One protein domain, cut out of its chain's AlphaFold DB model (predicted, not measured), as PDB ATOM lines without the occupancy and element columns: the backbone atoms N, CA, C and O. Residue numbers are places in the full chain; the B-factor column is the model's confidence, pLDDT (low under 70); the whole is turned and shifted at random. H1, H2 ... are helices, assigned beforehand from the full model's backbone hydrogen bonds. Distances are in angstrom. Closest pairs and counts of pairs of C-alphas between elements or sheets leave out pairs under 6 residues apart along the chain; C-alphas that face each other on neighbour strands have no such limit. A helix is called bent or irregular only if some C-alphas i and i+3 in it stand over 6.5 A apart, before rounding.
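AT A GLANCE: This is residues 46 to 157 of the 190 residues of an uncharacterized protein of Arachis hypogaea (UniProt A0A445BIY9). A small compact body of short helices, H2, H3, H4 and the first part of the long helix H5, sits at the corner of a large L, and two helical arms stick out of it. Residues 46 to 61 of H1 make the shorter arm, and residues 127 to 157 of H5 make the longer one. The printed part has 112 residues with five named helices, H1 to H5 in order along the chain, and no named strand; the class is all helix. The whole is extended, with a radius of gyration of the C-alphas of 22.9 A, and flat, spanning 73 by 50 by 20 A.

IN THESE COORDINATES: H1 runs from residue 46, with its C-alpha at (-65.020, -16.983, -67.674), to residue 63, over 25.3 A. H2 is residues 71 to 79, 12.3 A long. H3 is residues 86 to 98, 18.9 A long, beginning with C-alpha 86 at (-26.731, -9.458, -30.502). H4 is residues 100 to 108, 12.5 A long. H5 is residues 111 to 157, 69.1 A long, ending with C-alpha 157 at (-68.913, -10.611, 7.809). H5 is irregular, but only just: C-alphas 112 and 115 are 6.8 A apart.

HOW THE PARTS SIT: H3 is the hub, touching H2, H4 and H5. H2 and H3 form a helical hairpin, touching at a shallow tilt of 19 degrees and running opposite ways; their closest C-alphas, of Ile 71 and Phe 96, are 6.3 A apart. H3 and H4 touch only at the corner, and only just, with 3 pairs of C-alphas within 8 A; the closest are those of Phe 96 and Arg 103, at 5.6 A. H2 and H4 touch at a steep tilt of 44 degrees, running the same way, with the C-alphas of Cys 74 and Val 107 closest at 6.4 A. Residues 118 to 122 of H5 touch residues 88 to 92 of H3, the helices' lines about perpendicular at 80 degrees; the closest C-alphas, of Leu 91 and Cys 122, are 6.2 A apart. H4 and H5 are close but not clearly touching, with the C-alphas of Phe 106 and Arg 114 closest at 6.4 A. H2 and H5 are near each other. H1 is apart from H2, H3, H4 and H5. Every O i to N i+4 pair is within hydrogen-bond range in H1, H2, H3 and H4, and 41 of 43 are in H5.

THE WHOLE: The C-alphas farthest apart, of Asp 46 and Ser 156, are 76.6 A apart. Without the stretches that stand free, the body spans 32 by 22 by 16 A. The printed part has no cut and no long link. Mean pLDDT of the printed part is 76.5; 36 residues are under 70, among them 54 to 67 and 124 to 141.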
ATOM      1  N   ASP A  46     -66.415 -17.064 -67.230       84.31
ATOM      2  CA  ASP A  46     -65.020 -16.983 -67.674       84.31
ATOM      3  C   ASP A  46     -64.197 -16.037 -66.786       84.31
ATOM      4  O   ASP A  46     -63.171 -16.433 -66.237       84.31
ATOM      5  N   ALA A  47     -64.713 -14.838 -66.489       83.75
ATOM      6  CA  ALA A  47     -64.070 -13.912 -65.556       83.75
ATOM      7  C   ALA A  47     -63.956 -14.488 -64.130       83.75
ATOM      8  O   ALA A  47     -62.952 -14.285 -63.449       83.75
ATOM      9  N   MET A  48     -64.958 -15.232 -63.651       89.94
ATOM     10  CA  MET A  48     -64.899 -15.905 -62.348       89.94
ATOM     11  C   MET A  48     -63.866 -17.035 -62.337       89.94
ATOM     12  O   MET A  48     -63.149 -17.187 -61.346       89.94
ATOM     13  N   LEU A  49     -63.764 -17.805 -63.423       84.81
ATOM     14  CA  LEU A  49     -62.742 -18.836 -63.605       84.81
ATOM     15  C   LEU A  49     -61.343 -18.223 -63.673       84.81
ATOM     16  O   LEU A  49     -60.430 -18.754 -63.046       84.81
ATOM     17  N   GLU A  50     -61.179 -17.086 -64.345       79.94
ATOM     18  CA  GLU A  50     -59.917 -16.352 -64.426       79.94
ATOM     19  C   GLU A  50     -59.509 -15.780 -63.059       79.94
ATOM     20  O   GLU A  50     -58.369 -15.957 -62.624       79.94
ATOM     21  N   ILE A  51     -60.449 -15.193 -62.309       78.69
ATOM     22  CA  ILE A  51     -60.222 -14.731 -60.930       78.69
ATOM     23  C   ILE A  51     -59.880 -15.910 -60.010       78.69
ATOM     24  O   ILE A  51     -58.968 -15.804 -59.184       78.69
ATOM     25  N   ALA A  52     -60.573 -17.044 -60.140       76.44
ATOM     26  CA  ALA A  52     -60.301 -18.248 -59.360       76.44
ATOM     27  C   ALA A  52     -58.930 -18.853 -59.709       76.44
ATOM     28  O   ALA A  52     -58.176 -19.225 -58.807       76.44
ATOM     29  N   ALA A  53     -58.569 -18.895 -60.992       75.88
ATOM     30  CA  ALA A  53     -57.268 -19.349 -61.473       75.88
ATOM     31  C   ALA A  53     -56.145 -18.430 -60.978       75.88
ATOM     32  O   ALA A  53     -55.181 -18.911 -60.382       75.88
ATOM     33  N   ALA A  54     -56.301 -17.111 -61.110       65.81
ATOM     34  CA  ALA A  54     -55.365 -16.124 -60.581       65.81
ATOM     35  C   ALA A  54     -55.218 -16.235 -59.052       65.81
ATOM     36  O   ALA A  54     -54.104 -16.179 -58.525       65.81
ATOM     37  N   SER A  55     -56.319 -16.459 -58.329       65.69
ATOM     38  CA  SER A  55     -56.316 -16.651 -56.871       65.69
ATOM     39  C   SER A  55     -55.605 -17.945 -56.466       65.69
ATOM     40  O   SER A  55     -54.784 -17.938 -55.547       65.69
ATOM     41  N   LYS A  56     -55.836 -19.046 -57.193       65.88
ATOM     42  CA  LYS A  56     -55.142 -20.325 -56.992       65.88
ATOM     43  C   LYS A  56     -53.652 -20.218 -57.318       65.88
ATOM     44  O   LYS A  56     -52.836 -20.781 -56.594       65.88
ATOM     45  N   MET A  57     -53.273 -19.469 -58.354       63.28
ATOM     46  CA  MET A  57     -51.869 -19.204 -58.678       63.28
ATOM     47  C   MET A  57     -51.186 -18.422 -57.556       63.28
ATOM     48  O   MET A  57     -50.140 -18.861 -57.084       63.28
ATOM     49  N   ARG A  58     -51.815 -17.357 -57.036       56.75
ATOM     50  CA  ARG A  58     -51.315 -16.626 -55.857       56.75
ATOM     51  C   ARG A  58     -51.164 -17.545 -54.637       56.75
ATOM     52  O   ARG A  58     -50.110 -17.540 -54.014       56.75
ATOM     53  N   ALA A  59     -52.147 -18.401 -54.353       49.47
ATOM     54  CA  ALA A  59     -52.085 -19.358 -53.242       49.47
ATOM     55  C   ALA A  59     -51.016 -20.456 -53.429       49.47
ATOM     56  O   ALA A  59     -50.335 -20.842 -52.483       49.47
ATOM     57  N   SER A  60     -50.819 -20.948 -54.653       48.53
ATOM     58  CA  SER A  60     -49.807 -21.974 -54.948       48.53
ATOM     59  C   SER A  60     -48.373 -21.435 -54.923       48.53
ATOM     60  O   SER A  60     -47.451 -22.173 -54.576       48.53
ATOM     61  N   VAL A  61     -48.176 -20.147 -55.227       50.97
ATOM     62  CA  VAL A  61     -46.896 -19.449 -55.028       50.97
ATOM     63  C   VAL A  61     -46.585 -19.302 -53.536       50.97
ATOM     64  O   VAL A  61     -45.422 -19.420 -53.161       50.97
ATOM     65  N   ILE A  62     -47.594 -19.126 -52.677       54.47
ATOM     66  CA  ILE A  62     -47.412 -19.097 -51.216       54.47
ATOM     67  C   ILE A  62     -46.942 -20.470 -50.694       54.47
ATOM     68  O   ILE A  62     -46.026 -20.528 -49.881       54.47
ATOM     69  N   LEU A  63     -47.480 -21.580 -51.218       52.81
ATOM     70  CA  LEU A  63     -47.134 -22.946 -50.778       52.81
ATOM     71  C   LEU A  63     -45.777 -23.466 -51.288       52.81
ATOM     72  O   LEU A  63     -45.144 -24.276 -50.622       52.81
ATOM     73  N   LYS A  64     -45.301 -23.025 -52.460       51.19
ATOM     74  CA  LYS A  64     -44.028 -23.503 -53.053       51.19
ATOM     75  C   LYS A  64     -42.789 -22.712 -52.613       51.19
ATOM     76  O   LYS A  64     -41.703 -22.926 -53.144       51.19
ATOM     77  N   ASN A  65     -42.946 -21.763 -51.694       52.06
ATOM     78  CA  ASN A  65     -41.896 -20.813 -51.323       52.06
ATOM     79  C   ASN A  65     -41.149 -21.148 -50.028       52.06
ATOM     80  O   ASN A  65     -40.221 -20.417 -49.678       52.06
ATOM     81  N   GLU A  66     -41.517 -22.224 -49.329       56.56
ATOM     82  CA  GLU A  66     -40.918 -22.535 -48.025       56.56
ATOM     83  C   GLU A  66     -39.399 -22.723 -48.091       56.56
ATOM     84  O   GLU A  66     -38.701 -22.310 -47.170       56.56
ATOM     85  N   ASP A  67     -38.869 -23.241 -49.202       61.81
ATOM     86  CA  ASP A  67     -37.428 -23.465 -49.333       61.81
ATOM     87  C   ASP A  67     -36.656 -22.177 -49.684       61.81
ATOM     88  O   ASP A  67     -35.577 -21.903 -49.150       61.81
ATOM     89  N   ARG A  68     -37.255 -21.306 -50.516       73.56
ATOM     90  CA  ARG A  68     -36.643 -20.027 -50.934       73.56
ATOM     91  C   ARG A  68     -36.557 -19.014 -49.794       73.56
ATOM     92  O   ARG A  68     -35.614 -18.224 -49.752       73.56
ATOM     93  N   PHE A  69     -37.521 -19.054 -48.877       81.12
ATOM     94  CA  PHE A  69     -37.585 -18.202 -47.686       81.12
ATOM     95  C   PHE A  69     -37.435 -19.013 -46.397       81.12
ATOM     96  O   PHE A  69     -38.005 -18.661 -45.360       81.12
ATOM     97  N   SER A  70     -36.679 -20.109 -46.469       85.06
ATOM     98  CA  SER A  70     -36.400 -20.957 -45.318       85.06
ATOM     99  C   SER A  70     -35.693 -20.170 -44.215       85.06
ATOM    100  O   SER A  70     -34.947 -19.215 -44.466       85.06
ATOM    101  N   ILE A  71     -35.910 -20.592 -42.968       87.81
ATOM    102  CA  ILE A  71     -35.256 -20.001 -41.793       87.81
ATOM    103  C   ILE A  71     -33.733 -20.047 -41.973       87.81
ATOM    104  O   ILE A  71     -33.066 -19.032 -41.808       87.81
ATOM    105  N   SER A  72     -33.192 -21.173 -42.445       90.00
ATOM    106  CA  SER A  72     -31.763 -21.341 -42.733       90.00
ATOM    107  C   SER A  72     -31.222 -20.306 -43.725       90.00
ATOM    108  O   SER A  72     -30.098 -19.829 -43.571       90.00
ATOM    109  N   ARG A  73     -32.007 -19.927 -44.745       89.81
ATOM    110  CA  ARG A  73     -31.610 -18.871 -45.684       89.81
ATOM    111  C   ARG A  73     -31.634 -17.497 -45.022       89.81
ATOM    112  O   ARG A  73     -30.726 -16.709 -45.276       89.81
ATOM    113  N   CYS A  74     -32.628 -17.229 -44.176       89.94
ATOM    114  CA  CYS A  74     -32.710 -15.990 -43.404       89.94
ATOM    115  C   CYS A  74     -31.512 -15.845 -42.456       89.94
ATOM    116  O   CYS A  74     -30.907 -14.782 -42.440       89.94
ATOM    117  N   ILE A  75     -31.120 -16.915 -41.754       91.69
ATOM    118  CA  ILE A  75     -29.951 -16.926 -40.858       91.69
ATOM    119  C   ILE A  75     -28.673 -16.600 -41.636       91.69
ATOM    120  O   ILE A  75     -27.984 -15.653 -41.289       91.69
ATOM    121  N   LYS A  76     -28.412 -17.277 -42.765       91.62
ATOM    122  CA  LYS A  76     -27.236 -16.969 -43.606       91.62
ATOM    123  C   LYS A  76     -27.189 -15.503 -44.036       91.62
ATOM    124  O   LYS A  76     -26.144 -14.870 -44.000       91.62
ATOM    125  N   VAL A  77     -28.333 -14.965 -44.455       91.25
ATOM    126  CA  VAL A  77     -28.446 -13.561 -44.873       91.25
ATOM    127  C   VAL A  77     -28.266 -12.598 -43.693       91.25
ATOM    128  O   VAL A  77     -27.773 -11.488 -43.888       91.25
ATOM    129  N   LEU A  78     -28.678 -13.005 -42.490       91.69
ATOM    130  CA  LEU A  78     -28.486 -12.260 -41.251       91.69
ATOM    131  C   LEU A  78     -27.012 -12.245 -40.824       91.69
ATOM    132  O   LEU A  78     -26.522 -11.192 -40.445       91.69
ATOM    133  N   ASP A  79     -26.302 -13.364 -40.965       89.62
ATOM    134  CA  ASP A  79     -24.872 -13.472 -40.646       89.62
ATOM    135  C   ASP A  79     -23.992 -12.655 -41.615       89.62
ATOM    136  O   ASP A  79     -22.935 -12.154 -41.242       89.62
ATOM    137  N   GLU A  80     -24.432 -12.484 -42.867       90.88
ATOM    138  CA  GLU A  80     -23.765 -11.628 -43.862       90.88
ATOM    139  C   GLU A  80     -23.928 -10.118 -43.569       90.88
ATOM    140  O   GLU A  80     -23.206  -9.294 -44.140       90.88
ATOM    141  N   LEU A  81     -24.879  -9.723 -42.714       89.00
ATOM    142  CA  LEU A  81     -25.106  -8.321 -42.355       89.00
ATOM    143  C   LEU A  81     -24.095  -7.851 -41.306       89.00
ATOM    144  O   LEU A  81     -24.031  -8.368 -40.196       89.00
ATOM    145  N   GLN A  82     -23.356  -6.791 -41.629       83.88
ATOM    146  CA  GLN A  82     -22.457  -6.145 -40.674       83.88
ATOM    147  C   GLN A  82     -23.219  -5.186 -39.748       83.88
ATOM    148  O   GLN A  82     -24.118  -4.466 -40.184       83.88
ATOM    149  N   GLY A  83     -22.821  -5.143 -38.472       84.00
ATOM    150  CA  GLY A  83     -23.364  -4.198 -37.488       84.00
ATOM    151  C   GLY A  83     -24.711  -4.598 -36.881       84.00
ATOM    152  O   GLY A  83     -25.422  -3.739 -36.358       84.00
ATOM    153  N   VAL A  84     -25.083  -5.879 -36.956       87.38
ATOM    154  CA  VAL A  84     -26.226  -6.414 -36.207       87.38
ATOM    155  C   VAL A  84     -25.811  -6.572 -34.743       87.38
ATOM    156  O   VAL A  84     -24.838  -7.254 -34.446       87.38
ATOM    157  N   ASP A  85     -26.541  -5.924 -33.837       88.56
ATOM    158  CA  ASP A  85     -26.385  -6.112 -32.391       88.56
ATOM    159  C   ASP A  85     -26.941  -7.479 -31.968       88.56
ATOM    160  O   ASP A  85     -27.981  -7.898 -32.485       88.56
ATOM    161  N   ASP A  86     -26.314  -8.137 -30.992       86.19
ATOM    162  CA  ASP A  86     -26.731  -9.458 -30.502       86.19
ATOM    163  C   ASP A  86     -28.218  -9.485 -30.117       86.19
ATOM    164  O   ASP A  86     -28.939 -10.431 -30.436       86.19
ATOM    165  N   ARG A  87     -28.738  -8.414 -29.498       85.19
ATOM    166  CA  ARG A  87     -30.160  -8.346 -29.122       85.19
ATOM    167  C   ARG A  87     -31.062  -8.331 -30.351       85.19
ATOM    168  O   ARG A  87     -32.117  -8.963 -30.346       85.19
ATOM    169  N   VAL A  88     -30.664  -7.605 -31.396       86.62
ATOM    170  CA  VAL A  88     -31.396  -7.544 -32.670       86.62
ATOM    171  C   VAL A  88     -31.310  -8.885 -33.393       86.62
ATOM    172  O   VAL A  88     -32.298  -9.301 -33.992       86.62
ATOM    173  N   TYR A  89     -30.178  -9.578 -33.292       89.06
ATOM    174  CA  TYR A  89     -29.990 -10.910 -33.853       89.06
ATOM    175  C   TYR A  89     -30.988 -11.916 -33.264       89.06
ATOM    176  O   TYR A  89     -31.750 -12.528 -34.008       89.06
ATOM    177  N   PHE A  90     -31.073 -12.027 -31.934       86.81
ATOM    178  CA  PHE A  90     -32.017 -12.952 -31.292       86.81
ATOM    179  C   PHE A  90     -33.482 -12.599 -31.590       86.81
ATOM    180  O   PHE A  90     -34.271 -13.476 -31.931       86.81
ATOM    181  N   LEU A  91     -33.837 -11.309 -31.567       87.31
ATOM    182  CA  LEU A  91     -35.185 -10.855 -31.938       87.31
ATOM    183  C   LEU A  91     -35.532 -11.163 -33.404       87.31
ATOM    184  O   LEU A  91     -36.693 -11.419 -33.729       87.31
ATOM    185  N   ALA A  92     -34.542 -11.134 -34.299       88.38
ATOM    186  CA  ALA A  92     -34.719 -11.510 -35.696       88.38
ATOM    187  C   ALA A  92     -35.037 -13.000 -35.847       88.38
ATOM    188  O   ALA A  92     -35.921 -13.350 -36.630       88.38
ATOM    189  N   LEU A  93     -34.348 -13.863 -35.095       89.31
ATOM    190  CA  LEU A  93     -34.593 -15.306 -35.108       89.31
ATOM    191  C   LEU A  93     -36.028 -15.622 -34.675       89.31
ATOM    192  O   LEU A  93     -36.746 -16.291 -35.421       89.31
ATOM    193  N   ASP A  94     -36.482 -15.034 -33.565       85.88
ATOM    194  CA  ASP A  94     -37.863 -15.179 -33.087       85.88
ATOM    195  C   ASP A  94     -38.882 -14.687 -34.127       85.88
ATOM    196  O   ASP A  94     -39.934 -15.301 -34.346       85.88
ATOM    197  N   LEU A  95     -38.584 -13.573 -34.807       86.38
ATOM    198  CA  LEU A  95     -39.433 -13.039 -35.870       86.38
ATOM    199  C   LEU A  95     -39.517 -14.004 -37.060       86.38
ATOM    200  O   LEU A  95     -40.601 -14.197 -37.613       86.38
ATOM    201  N   PHE A  96     -38.400 -14.602 -37.473       87.88
ATOM    202  CA  PHE A  96     -38.368 -15.531 -38.600       87.88
ATOM    203  C   PHE A  96     -39.032 -16.864 -38.279       87.88
ATOM    204  O   PHE A  96     -39.638 -17.456 -39.172       87.88
ATOM    205  N   GLU A  97     -38.958 -17.329 -37.038       83.38
ATOM    206  CA  GLU A  97     -39.602 -18.569 -36.610       83.38
ATOM    207  C   GLU A  97     -41.131 -18.441 -36.629       83.38
ATOM    208  O   GLU A  97     -41.823 -19.293 -37.185       83.38
ATOM    209  N   ASN A  98     -41.654 -17.311 -36.143       76.38
ATOM    210  CA  ASN A  98     -43.092 -17.098 -35.973       76.38
ATOM    211  C   ASN A  98     -43.790 -16.416 -37.165       76.38
ATOM    212  O   ASN A  98     -45.021 -16.355 -37.200       76.38
ATOM    213  N   ASN A  99     -43.051 -15.864 -38.138       81.69
ATOM    214  CA  ASN A  99     -43.642 -15.057 -39.212       81.69
ATOM    215  C   ASN A  99     -43.048 -15.338 -40.605       81.69
ATOM    216  O   ASN A  99     -42.022 -14.783 -41.004       81.69
ATOM    217  N   ALA A 100     -43.766 -16.134 -41.402       80.12
ATOM    218  CA  ALA A 100     -43.374 -16.472 -42.773       80.12
ATOM    219  C   ALA A 100     -43.318 -15.255 -43.721       80.12
ATOM    220  O   ALA A 100     -42.426 -15.170 -44.564       80.12
ATOM    221  N   THR A 101     -44.214 -14.277 -43.560       83.25
ATOM    222  CA  THR A 101     -44.216 -13.048 -44.373       83.25
ATOM    223  C   THR A 101     -43.004 -12.169 -44.066       83.25
ATOM    224  O   THR A 101     -42.443 -11.538 -44.962       83.25
ATOM    225  N   ALA A 102     -42.555 -12.139 -42.809       86.00
ATOM    226  CA  ALA A 102     -41.335 -11.434 -42.431       86.00
ATOM    227  C   ALA A 102     -40.098 -12.050 -43.102       86.00
ATOM    228  O   ALA A 102     -39.251 -11.295 -43.582       86.00
ATOM    229  N   ARG A 103     -40.027 -13.387 -43.204       89.06
ATOM    230  CA  ARG A 103     -38.955 -14.095 -43.929       89.06
ATOM    231  C   ARG A 103     -38.907 -13.700 -45.403       89.06
ATOM    232  O   ARG A 103     -37.848 -13.339 -45.909       89.06
ATOM    233  N   GLU A 104     -40.057 -13.700 -46.074       85.50
ATOM    234  CA  GLU A 104     -40.158 -13.318 -47.489       85.50
ATOM    235  C   GLU A 104     -39.686 -11.881 -47.734       85.50
ATOM    236  O   GLU A 104     -38.861 -11.633 -48.619       85.50
ATOM    237  N   ILE A 105     -40.159 -10.932 -46.919       89.06
ATOM    238  CA  ILE A 105     -39.759  -9.528 -47.036       89.06
ATOM    239  C   ILE A 105     -38.259  -9.390 -46.780       89.06
ATOM    240  O   ILE A 105     -37.560  -8.768 -47.576       89.06
ATOM    241  N   PHE A 106     -37.746  -9.993 -45.707       90.31
ATOM    242  CA  PHE A 106     -36.345  -9.879 -45.320       90.31
ATOM    243  C   PHE A 106     -35.388 -10.387 -46.406       90.31
ATOM    244  O   PHE A 106     -34.452  -9.681 -46.789       90.31
ATOM    245  N   VAL A 107     -35.657 -11.574 -46.954       88.56
ATOM    246  CA  VAL A 107     -34.843 -12.160 -48.029       88.56
ATOM    247  C   VAL A 107     -34.940 -11.331 -49.315       88.56
ATOM    248  O   VAL A 107     -33.942 -11.186 -50.024       88.56
ATOM    249  N   SER A 108     -36.106 -10.739 -49.593       87.81
ATOM    250  CA  SER A 108     -36.337  -9.892 -50.773       87.81
ATOM    251  C   SER A 108     -35.680  -8.510 -50.681       87.81
ATOM    252  O   SER A 108     -35.408  -7.872 -51.703       87.81
ATOM    253  N   LEU A 109     -35.411  -8.015 -49.472       89.62
ATOM    254  CA  LEU A 109     -34.693  -6.759 -49.275       89.62
ATOM    255  C   LEU A 109     -33.217  -6.917 -49.668       89.62
ATOM    256  O   LEU A 109     -32.602  -7.960 -49.458       89.62
ATOM    257  N   LYS A 110     -32.626  -5.854 -50.225       84.88
ATOM    258  CA  LYS A 110     -31.178  -5.750 -50.484       84.88
ATOM    259  C   LYS A 110     -30.451  -5.238 -49.236       84.88
ATOM    260  O   LYS A 110     -31.052  -4.476 -48.481       84.88
ATOM    261  N   GLY A 111     -29.187  -5.645 -49.065       78.50
ATOM    262  CA  GLY A 111     -28.346  -5.456 -47.867       78.50
ATOM    263  C   GLY A 111     -28.559  -4.142 -47.113       78.50
ATOM    264  O   GLY A 111     -28.925  -4.171 -45.943       78.50
ATOM    265  N   ASP A 112     -28.479  -3.010 -47.809       82.75
ATOM    266  CA  ASP A 112     -28.565  -1.670 -47.202       82.75
ATOM    267  C   ASP A 112     -29.908  -1.373 -46.517       82.75
ATOM    268  O   ASP A 112     -29.998  -0.552 -45.607       82.75
ATOM    269  N   ARG A 113     -30.984  -2.047 -46.940       88.44
ATOM    270  CA  ARG A 113     -32.334  -1.871 -46.383       88.44
ATOM    271  C   ARG A 113     -32.698  -2.915 -45.335       88.44
ATOM    272  O   ARG A 113     -33.720  -2.759 -44.672       88.44
ATOM    273  N   ARG A 114     -31.893  -3.969 -45.181       90.38
ATOM    274  CA  ARG A 114     -32.198  -5.082 -44.274       90.38
ATOM    275  C   ARG A 114     -32.060  -4.675 -42.811       90.38
ATOM    276  O   ARG A 114     -32.988  -4.907 -42.043       90.38
ATOM    277  N   LEU A 115     -30.950  -4.030 -42.446       88.38
ATOM    278  CA  LEU A 115     -30.679  -3.635 -41.059       88.38
ATOM    279  C   LEU A 115     -31.694  -2.604 -40.517       88.38
ATOM    280  O   LEU A 115     -32.280  -2.869 -39.465       88.38
ATOM    281  N   PRO A 116     -32.012  -1.497 -41.225       89.38
ATOM    282  CA  PRO A 116     -33.007  -0.535 -40.741       89.38
ATOM    283  C   PRO A 116     -34.409  -1.146 -40.628       89.38
ATOM    284  O   PRO A 116     -35.164  -0.844 -39.703       89.38
ATOM    285  N   TRP A 117     -34.763  -2.040 -41.556       92.00
ATOM    286  CA  TRP A 117     -36.039  -2.750 -41.516       92.00
ATOM    287  C   TRP A 117     -36.136  -3.671 -40.292       92.00
ATOM    288  O   TRP A 117     -37.147  -3.646 -39.588       92.00
ATOM    289  N   LEU A 118     -35.073  -4.428 -40.001       89.69
ATOM    290  CA  LEU A 118     -34.966  -5.295 -38.825       89.69
ATOM    291  C   LEU A 118     -35.109  -4.511 -37.525       89.69
ATOM    292  O   LEU A 118     -35.922  -4.874 -36.678       89.69
ATOM    293  N   GLN A 119     -34.380  -3.404 -37.396       87.81
ATOM    294  CA  GLN A 119     -34.448  -2.537 -36.220       87.81
ATOM    295  C   GLN A 119     -35.860  -1.972 -36.017       87.81
ATOM    296  O   GLN A 119     -36.386  -2.016 -34.905       87.81
ATOM    297  N   GLY A 120     -36.521  -1.530 -37.091       86.62
ATOM    298  CA  GLY A 120     -37.909  -1.066 -37.027       86.62
ATOM    299  C   GLY A 120     -38.889  -2.154 -36.571       86.62
ATOM    300  O   GLY A 120     -39.792  -1.890 -35.772       86.62
ATOM    301  N   LYS A 121     -38.707  -3.398 -37.030       85.00
ATOM    302  CA  LYS A 121     -39.533  -4.539 -36.603       85.00
ATOM    303  C   LYS A 121     -39.270  -4.929 -35.151       85.00
ATOM    304  O   LYS A 121     -40.228  -5.090 -34.398       85.00
ATOM    305  N   CYS A 122     -38.007  -5.001 -34.742       80.94
ATOM    306  CA  CYS A 122     -37.609  -5.343 -33.377       80.94
ATOM    307  C   CYS A 122     -38.095  -4.299 -32.359       80.94
ATOM    308  O   CYS A 122     -38.615  -4.668 -31.308       80.94
ATOM    309  N   ALA A 123     -38.039  -3.005 -32.692       76.44
ATOM    310  CA  ALA A 123     -38.581  -1.940 -31.844       76.44
ATOM    311  C   ALA A 123     -40.109  -2.053 -31.654       76.44
ATOM    312  O   ALA A 123     -40.637  -1.806 -30.568       76.44
ATOM    313  N   CYS A 124     -40.833  -2.468 -32.698       68.31
ATOM    314  CA  CYS A 124     -42.278  -2.685 -32.628       68.31
ATOM    315  C   CYS A 124     -42.642  -3.936 -31.806       68.31
ATOM    316  O   CYS A 124     -43.599  -3.912 -31.023       68.31
ATOM    317  N   LEU A 125     -41.856  -5.011 -31.935       63.72
ATOM    318  CA  LEU A 125     -42.005  -6.230 -31.135       63.72
ATOM    319  C   LEU A 125     -41.747  -5.959 -29.652       63.72
ATOM    320  O   LEU A 125     -42.556  -6.351 -28.814       63.72
ATOM    321  N   GLU A 126     -40.695  -5.211 -29.323       62.06
ATOM    322  CA  GLU A 126     -40.378  -4.841 -27.942       62.06
ATOM    323  C   GLU A 126     -41.491  -3.980 -27.319       62.06
ATOM    324  O   GLU A 126     -41.902  -4.207 -26.181       62.06
ATOM    325  N   ALA A 127     -42.055  -3.032 -28.075       59.91
ATOM    326  CA  ALA A 127     -43.184  -2.223 -27.614       59.91
ATOM    327  C   ALA A 127     -44.463  -3.053 -27.401       59.91
ATOM    328  O   ALA A 127     -45.238  -2.781 -26.481       59.91
ATOM    329  N   THR A 128     -44.687  -4.066 -28.237       55.94
ATOM    330  CA  THR A 128     -45.867  -4.937 -28.159       55.94
ATOM    331  C   THR A 128     -45.739  -5.942 -27.018       55.94
ATOM    332  O   THR A 128     -46.673  -6.080 -26.234       55.94
ATOM    333  N   LEU A 129     -44.572  -6.565 -26.840       59.50
ATOM    334  CA  LEU A 129     -44.292  -7.460 -25.715       59.50
ATOM    335  C   LEU A 129     -44.299  -6.710 -24.384       59.50
ATOM    336  O   LEU A 129     -44.920  -7.181 -23.437       59.50
ATOM    337  N   ARG A 130     -43.727  -5.500 -24.309       56.94
ATOM    338  CA  ARG A 130     -43.866  -4.651 -23.114       56.94
ATOM    339  C   ARG A 130     -45.328  -4.348 -22.811       56.94
ATOM    340  O   ARG A 130     -45.727  -4.438 -21.657       56.94
ATOM    341  N   ARG A 131     -46.149  -4.037 -23.820       54.12
ATOM    342  CA  ARG A 131     -47.591  -3.821 -23.620       54.12
ATOM    343  C   ARG A 131     -48.302  -5.082 -23.145       54.12
ATOM    344  O   ARG A 131     -49.056  -4.992 -22.186       54.12
ATOM    345  N   ILE A 132     -48.053  -6.237 -23.758       59.47
ATOM    346  CA  ILE A 132     -48.686  -7.506 -23.374       59.47
ATOM    347  C   ILE A 132     -48.261  -7.908 -21.961       59.47
ATOM    348  O   ILE A 132     -49.125  -8.183 -21.138       59.47
ATOM    349  N   VAL A 133     -46.967  -7.861 -21.633       60.88
ATOM    350  CA  VAL A 133     -46.467  -8.162 -20.284       60.88
ATOM    351  C   VAL A 133     -47.053  -7.189 -19.262       60.88
ATOM    352  O   VAL A 133     -47.524  -7.627 -18.219       60.88
ATOM    353  N   VAL A 134     -47.130  -5.887 -19.560       60.41
ATOM    354  CA  VAL A 134     -47.770  -4.906 -18.666       60.41
ATOM    355  C   VAL A 134     -49.265  -5.184 -18.506       60.41
ATOM    356  O   VAL A 134     -49.767  -5.106 -17.389       60.41
ATOM    357  N   VAL A 135     -49.985  -5.550 -19.572       64.81
ATOM    358  CA  VAL A 135     -51.414  -5.900 -19.503       64.81
ATOM    359  C   VAL A 135     -51.626  -7.179 -18.692       64.81
ATOM    360  O   VAL A 135     -52.460  -7.174 -17.791       64.81
ATOM    361  N   PHE A 136     -50.829  -8.227 -18.917       53.44
ATOM    362  CA  PHE A 136     -50.901  -9.491 -18.177       53.44
ATOM    363  C   PHE A 136     -50.531  -9.322 -16.701       53.44
ATOM    364  O   PHE A 136     -51.238  -9.819 -15.823       53.44
ATOM    365  N   VAL A 137     -49.458  -8.585 -16.405       66.06
ATOM    366  CA  VAL A 137     -49.056  -8.257 -15.032       66.06
ATOM    367  C   VAL A 137     -50.144  -7.415 -14.363       66.06
ATOM    368  O   VAL A 137     -50.548  -7.719 -13.244       66.06
ATOM    369  N   SER A 138     -50.711  -6.428 -15.058       60.53
ATOM    370  CA  SER A 138     -51.796  -5.592 -14.536       60.53
ATOM    371  C   SER A 138     -53.099  -6.381 -14.329       60.53
ATOM    372  O   SER A 138     -53.761  -6.213 -13.308       60.53
ATOM    373  N   GLU A 139     -53.465  -7.316 -15.211       62.19
ATOM    374  CA  GLU A 139     -54.588  -8.244 -15.000       62.19
ATOM    375  C   GLU A 139     -54.384  -9.148 -13.792       62.19
ATOM    376  O   GLU A 139     -55.282  -9.270 -12.957       62.19
ATOM    377  N   LYS A 140     -53.195  -9.732 -13.650       66.31
ATOM    378  CA  LYS A 140     -52.890 -10.649 -12.549       66.31
ATOM    379  C   LYS A 140     -52.805  -9.923 -11.203       66.31
ATOM    380  O   LYS A 140     -53.276 -10.445 -10.186       66.31
ATOM    381  N   ILE A 141     -52.301  -8.686 -11.202       68.12
ATOM    382  CA  ILE A 141     -52.329  -7.785 -10.042       68.12
ATOM    383  C   ILE A 141     -53.773  -7.402  -9.698       68.12
ATOM    384  O   ILE A 141     -54.169  -7.531  -8.540       68.12
ATOM    385  N   ARG A 142     -54.593  -6.994 -10.680       70.25
ATOM    386  CA  ARG A 142     -56.013  -6.661 -10.463       70.25
ATOM    387  C   ARG A 142     -56.792  -7.847  -9.890       70.25
ATOM    388  O   ARG A 142     -57.500  -7.674  -8.901       70.25
ATOM    389  N   ALA A 143     -56.622  -9.046 -10.444       74.75
ATOM    390  CA  ALA A 143     -57.272 -10.262  -9.952       74.75
ATOM    391  C   ALA A 143     -56.871 -10.584  -8.501       74.75
ATOM    392  O   ALA A 143     -57.730 -10.872  -7.665       74.75
ATOM    393  N   SER A 144     -55.580 -10.456  -8.174       71.75
ATOM    394  CA  SER A 144     -55.079 -10.654  -6.806       71.75
ATOM    395  C   SER A 144     -55.635  -9.616  -5.828       71.75
ATOM    396  O   SER A 144     -56.027  -9.962  -4.712       71.75
ATOM    397  N   LEU A 145     -55.735  -8.351  -6.247       67.94
ATOM    398  CA  LEU A 145     -56.287  -7.272  -5.428       67.94
ATOM    399  C   LEU A 145     -57.782  -7.491  -5.145       67.94
ATOM    400  O   LEU A 145     -58.221  -7.371  -4.002       67.94
ATOM    401  N   VAL A 146     -58.557  -7.884  -6.160       78.19
ATOM    402  CA  VAL A 146     -59.985  -8.210  -6.012       78.19
ATOM    403  C   VAL A 146     -60.178  -9.397  -5.068       78.19
ATOM    404  O   VAL A 146     -60.998  -9.324  -4.150       78.19
ATOM    405  N   ALA A 147     -59.390 -10.464  -5.223       77.19
ATOM    406  CA  ALA A 147     -59.441 -11.620  -4.332       77.19
ATOM    407  C   ALA A 147     -59.115 -11.241  -2.875       77.19
ATOM    408  O   ALA A 147     -59.790 -11.692  -1.944       77.19
ATOM    409  N   PHE A 148     -58.128 -10.365  -2.666       69.81
ATOM    410  CA  PHE A 148     -57.764  -9.866  -1.343       69.81
ATOM    411  C   PHE A 148     -58.887  -9.041  -0.702       69.81
ATOM    412  O   PHE A 148     -59.250  -9.286   0.452       69.81
ATOM    413  N   VAL A 149     -59.489  -8.112  -1.451       76.56
ATOM    414  CA  VAL A 149     -60.609  -7.280  -0.979       76.56
ATOM    415  C   VAL A 149     -61.815  -8.145  -0.609       76.56
ATOM    416  O   VAL A 149     -62.382  -7.981   0.475       76.56
ATOM    417  N   GLN A 150     -62.164  -9.127  -1.444       79.00
ATOM    418  CA  GLN A 150     -63.259 -10.059  -1.161       79.00
ATOM    419  C   GLN A 150     -62.976 -10.918   0.075       79.00
ATOM    420  O   GLN A 150     -63.856 -11.124   0.914       79.00
ATOM    421  N   LYS A 151     -61.728 -11.372   0.254       75.88
ATOM    422  CA  LYS A 151     -61.319 -12.134   1.442       75.88
ATOM    423  C   LYS A 151     -61.387 -11.288   2.717       75.88
ATOM    424  O   LYS A 151     -61.804 -11.789   3.759       75.88
ATOM    425  N   LYS A 152     -61.054  -9.996   2.631       73.81
ATOM    426  CA  LYS A 152     -61.216  -9.019   3.723       73.81
ATOM    427  C   LYS A 152     -62.690  -8.797   4.079       73.81
ATOM    428  O   LYS A 152     -63.007  -8.781   5.267       73.81
ATOM    429  N   LYS A 153     -63.577  -8.690   3.081       79.62
ATOM    430  CA  LYS A 153     -65.029  -8.521   3.272       79.62
ATOM    431  C   LYS A 153     -65.681  -9.753   3.910       79.62
ATOM    432  O   LYS A 153     -66.374  -9.630   4.912       79.62
ATOM    433  N   ARG A 154     -65.360 -10.959   3.430       73.31
ATOM    434  CA  ARG A 154     -65.853 -12.210   4.037       73.31
ATOM    435  C   ARG A 154     -65.382 -12.383   5.482       73.31
ATOM    436  O   ARG A 154     -66.128 -12.876   6.319       73.31
ATOM    437  N   LYS A 155     -64.155 -11.949   5.801       68.00
ATOM    438  CA  LYS A 155     -63.614 -12.014   7.167       68.00
ATOM    439  C   LYS A 155     -64.300 -11.024   8.118       68.00
ATOM    440  O   LYS A 155     -64.448 -11.346   9.293       68.00
ATOM    441  N   SER A 156     -64.734  -9.853   7.640       66.38
ATOM    442  CA  SER A 156     -65.509  -8.909   8.457       66.38
ATOM    443  C   SER A 156     -66.965  -9.345   8.646       66.38
ATOM    444  O   SER A 156     -67.510  -9.127   9.723       66.38
ATOM    445  N   GLU A 157     -67.580 -10.005   7.661       70.00
ATOM    446  CA  GLU A 157     -68.913 -10.611   7.809       70.00
ATOM    447  C   GLU A 157     -68.896 -11.837   8.734       70.00
ATOM    448  O   GLU A 157     -69.736 -11.940   9.624       70.00
TER     449      GLU A 157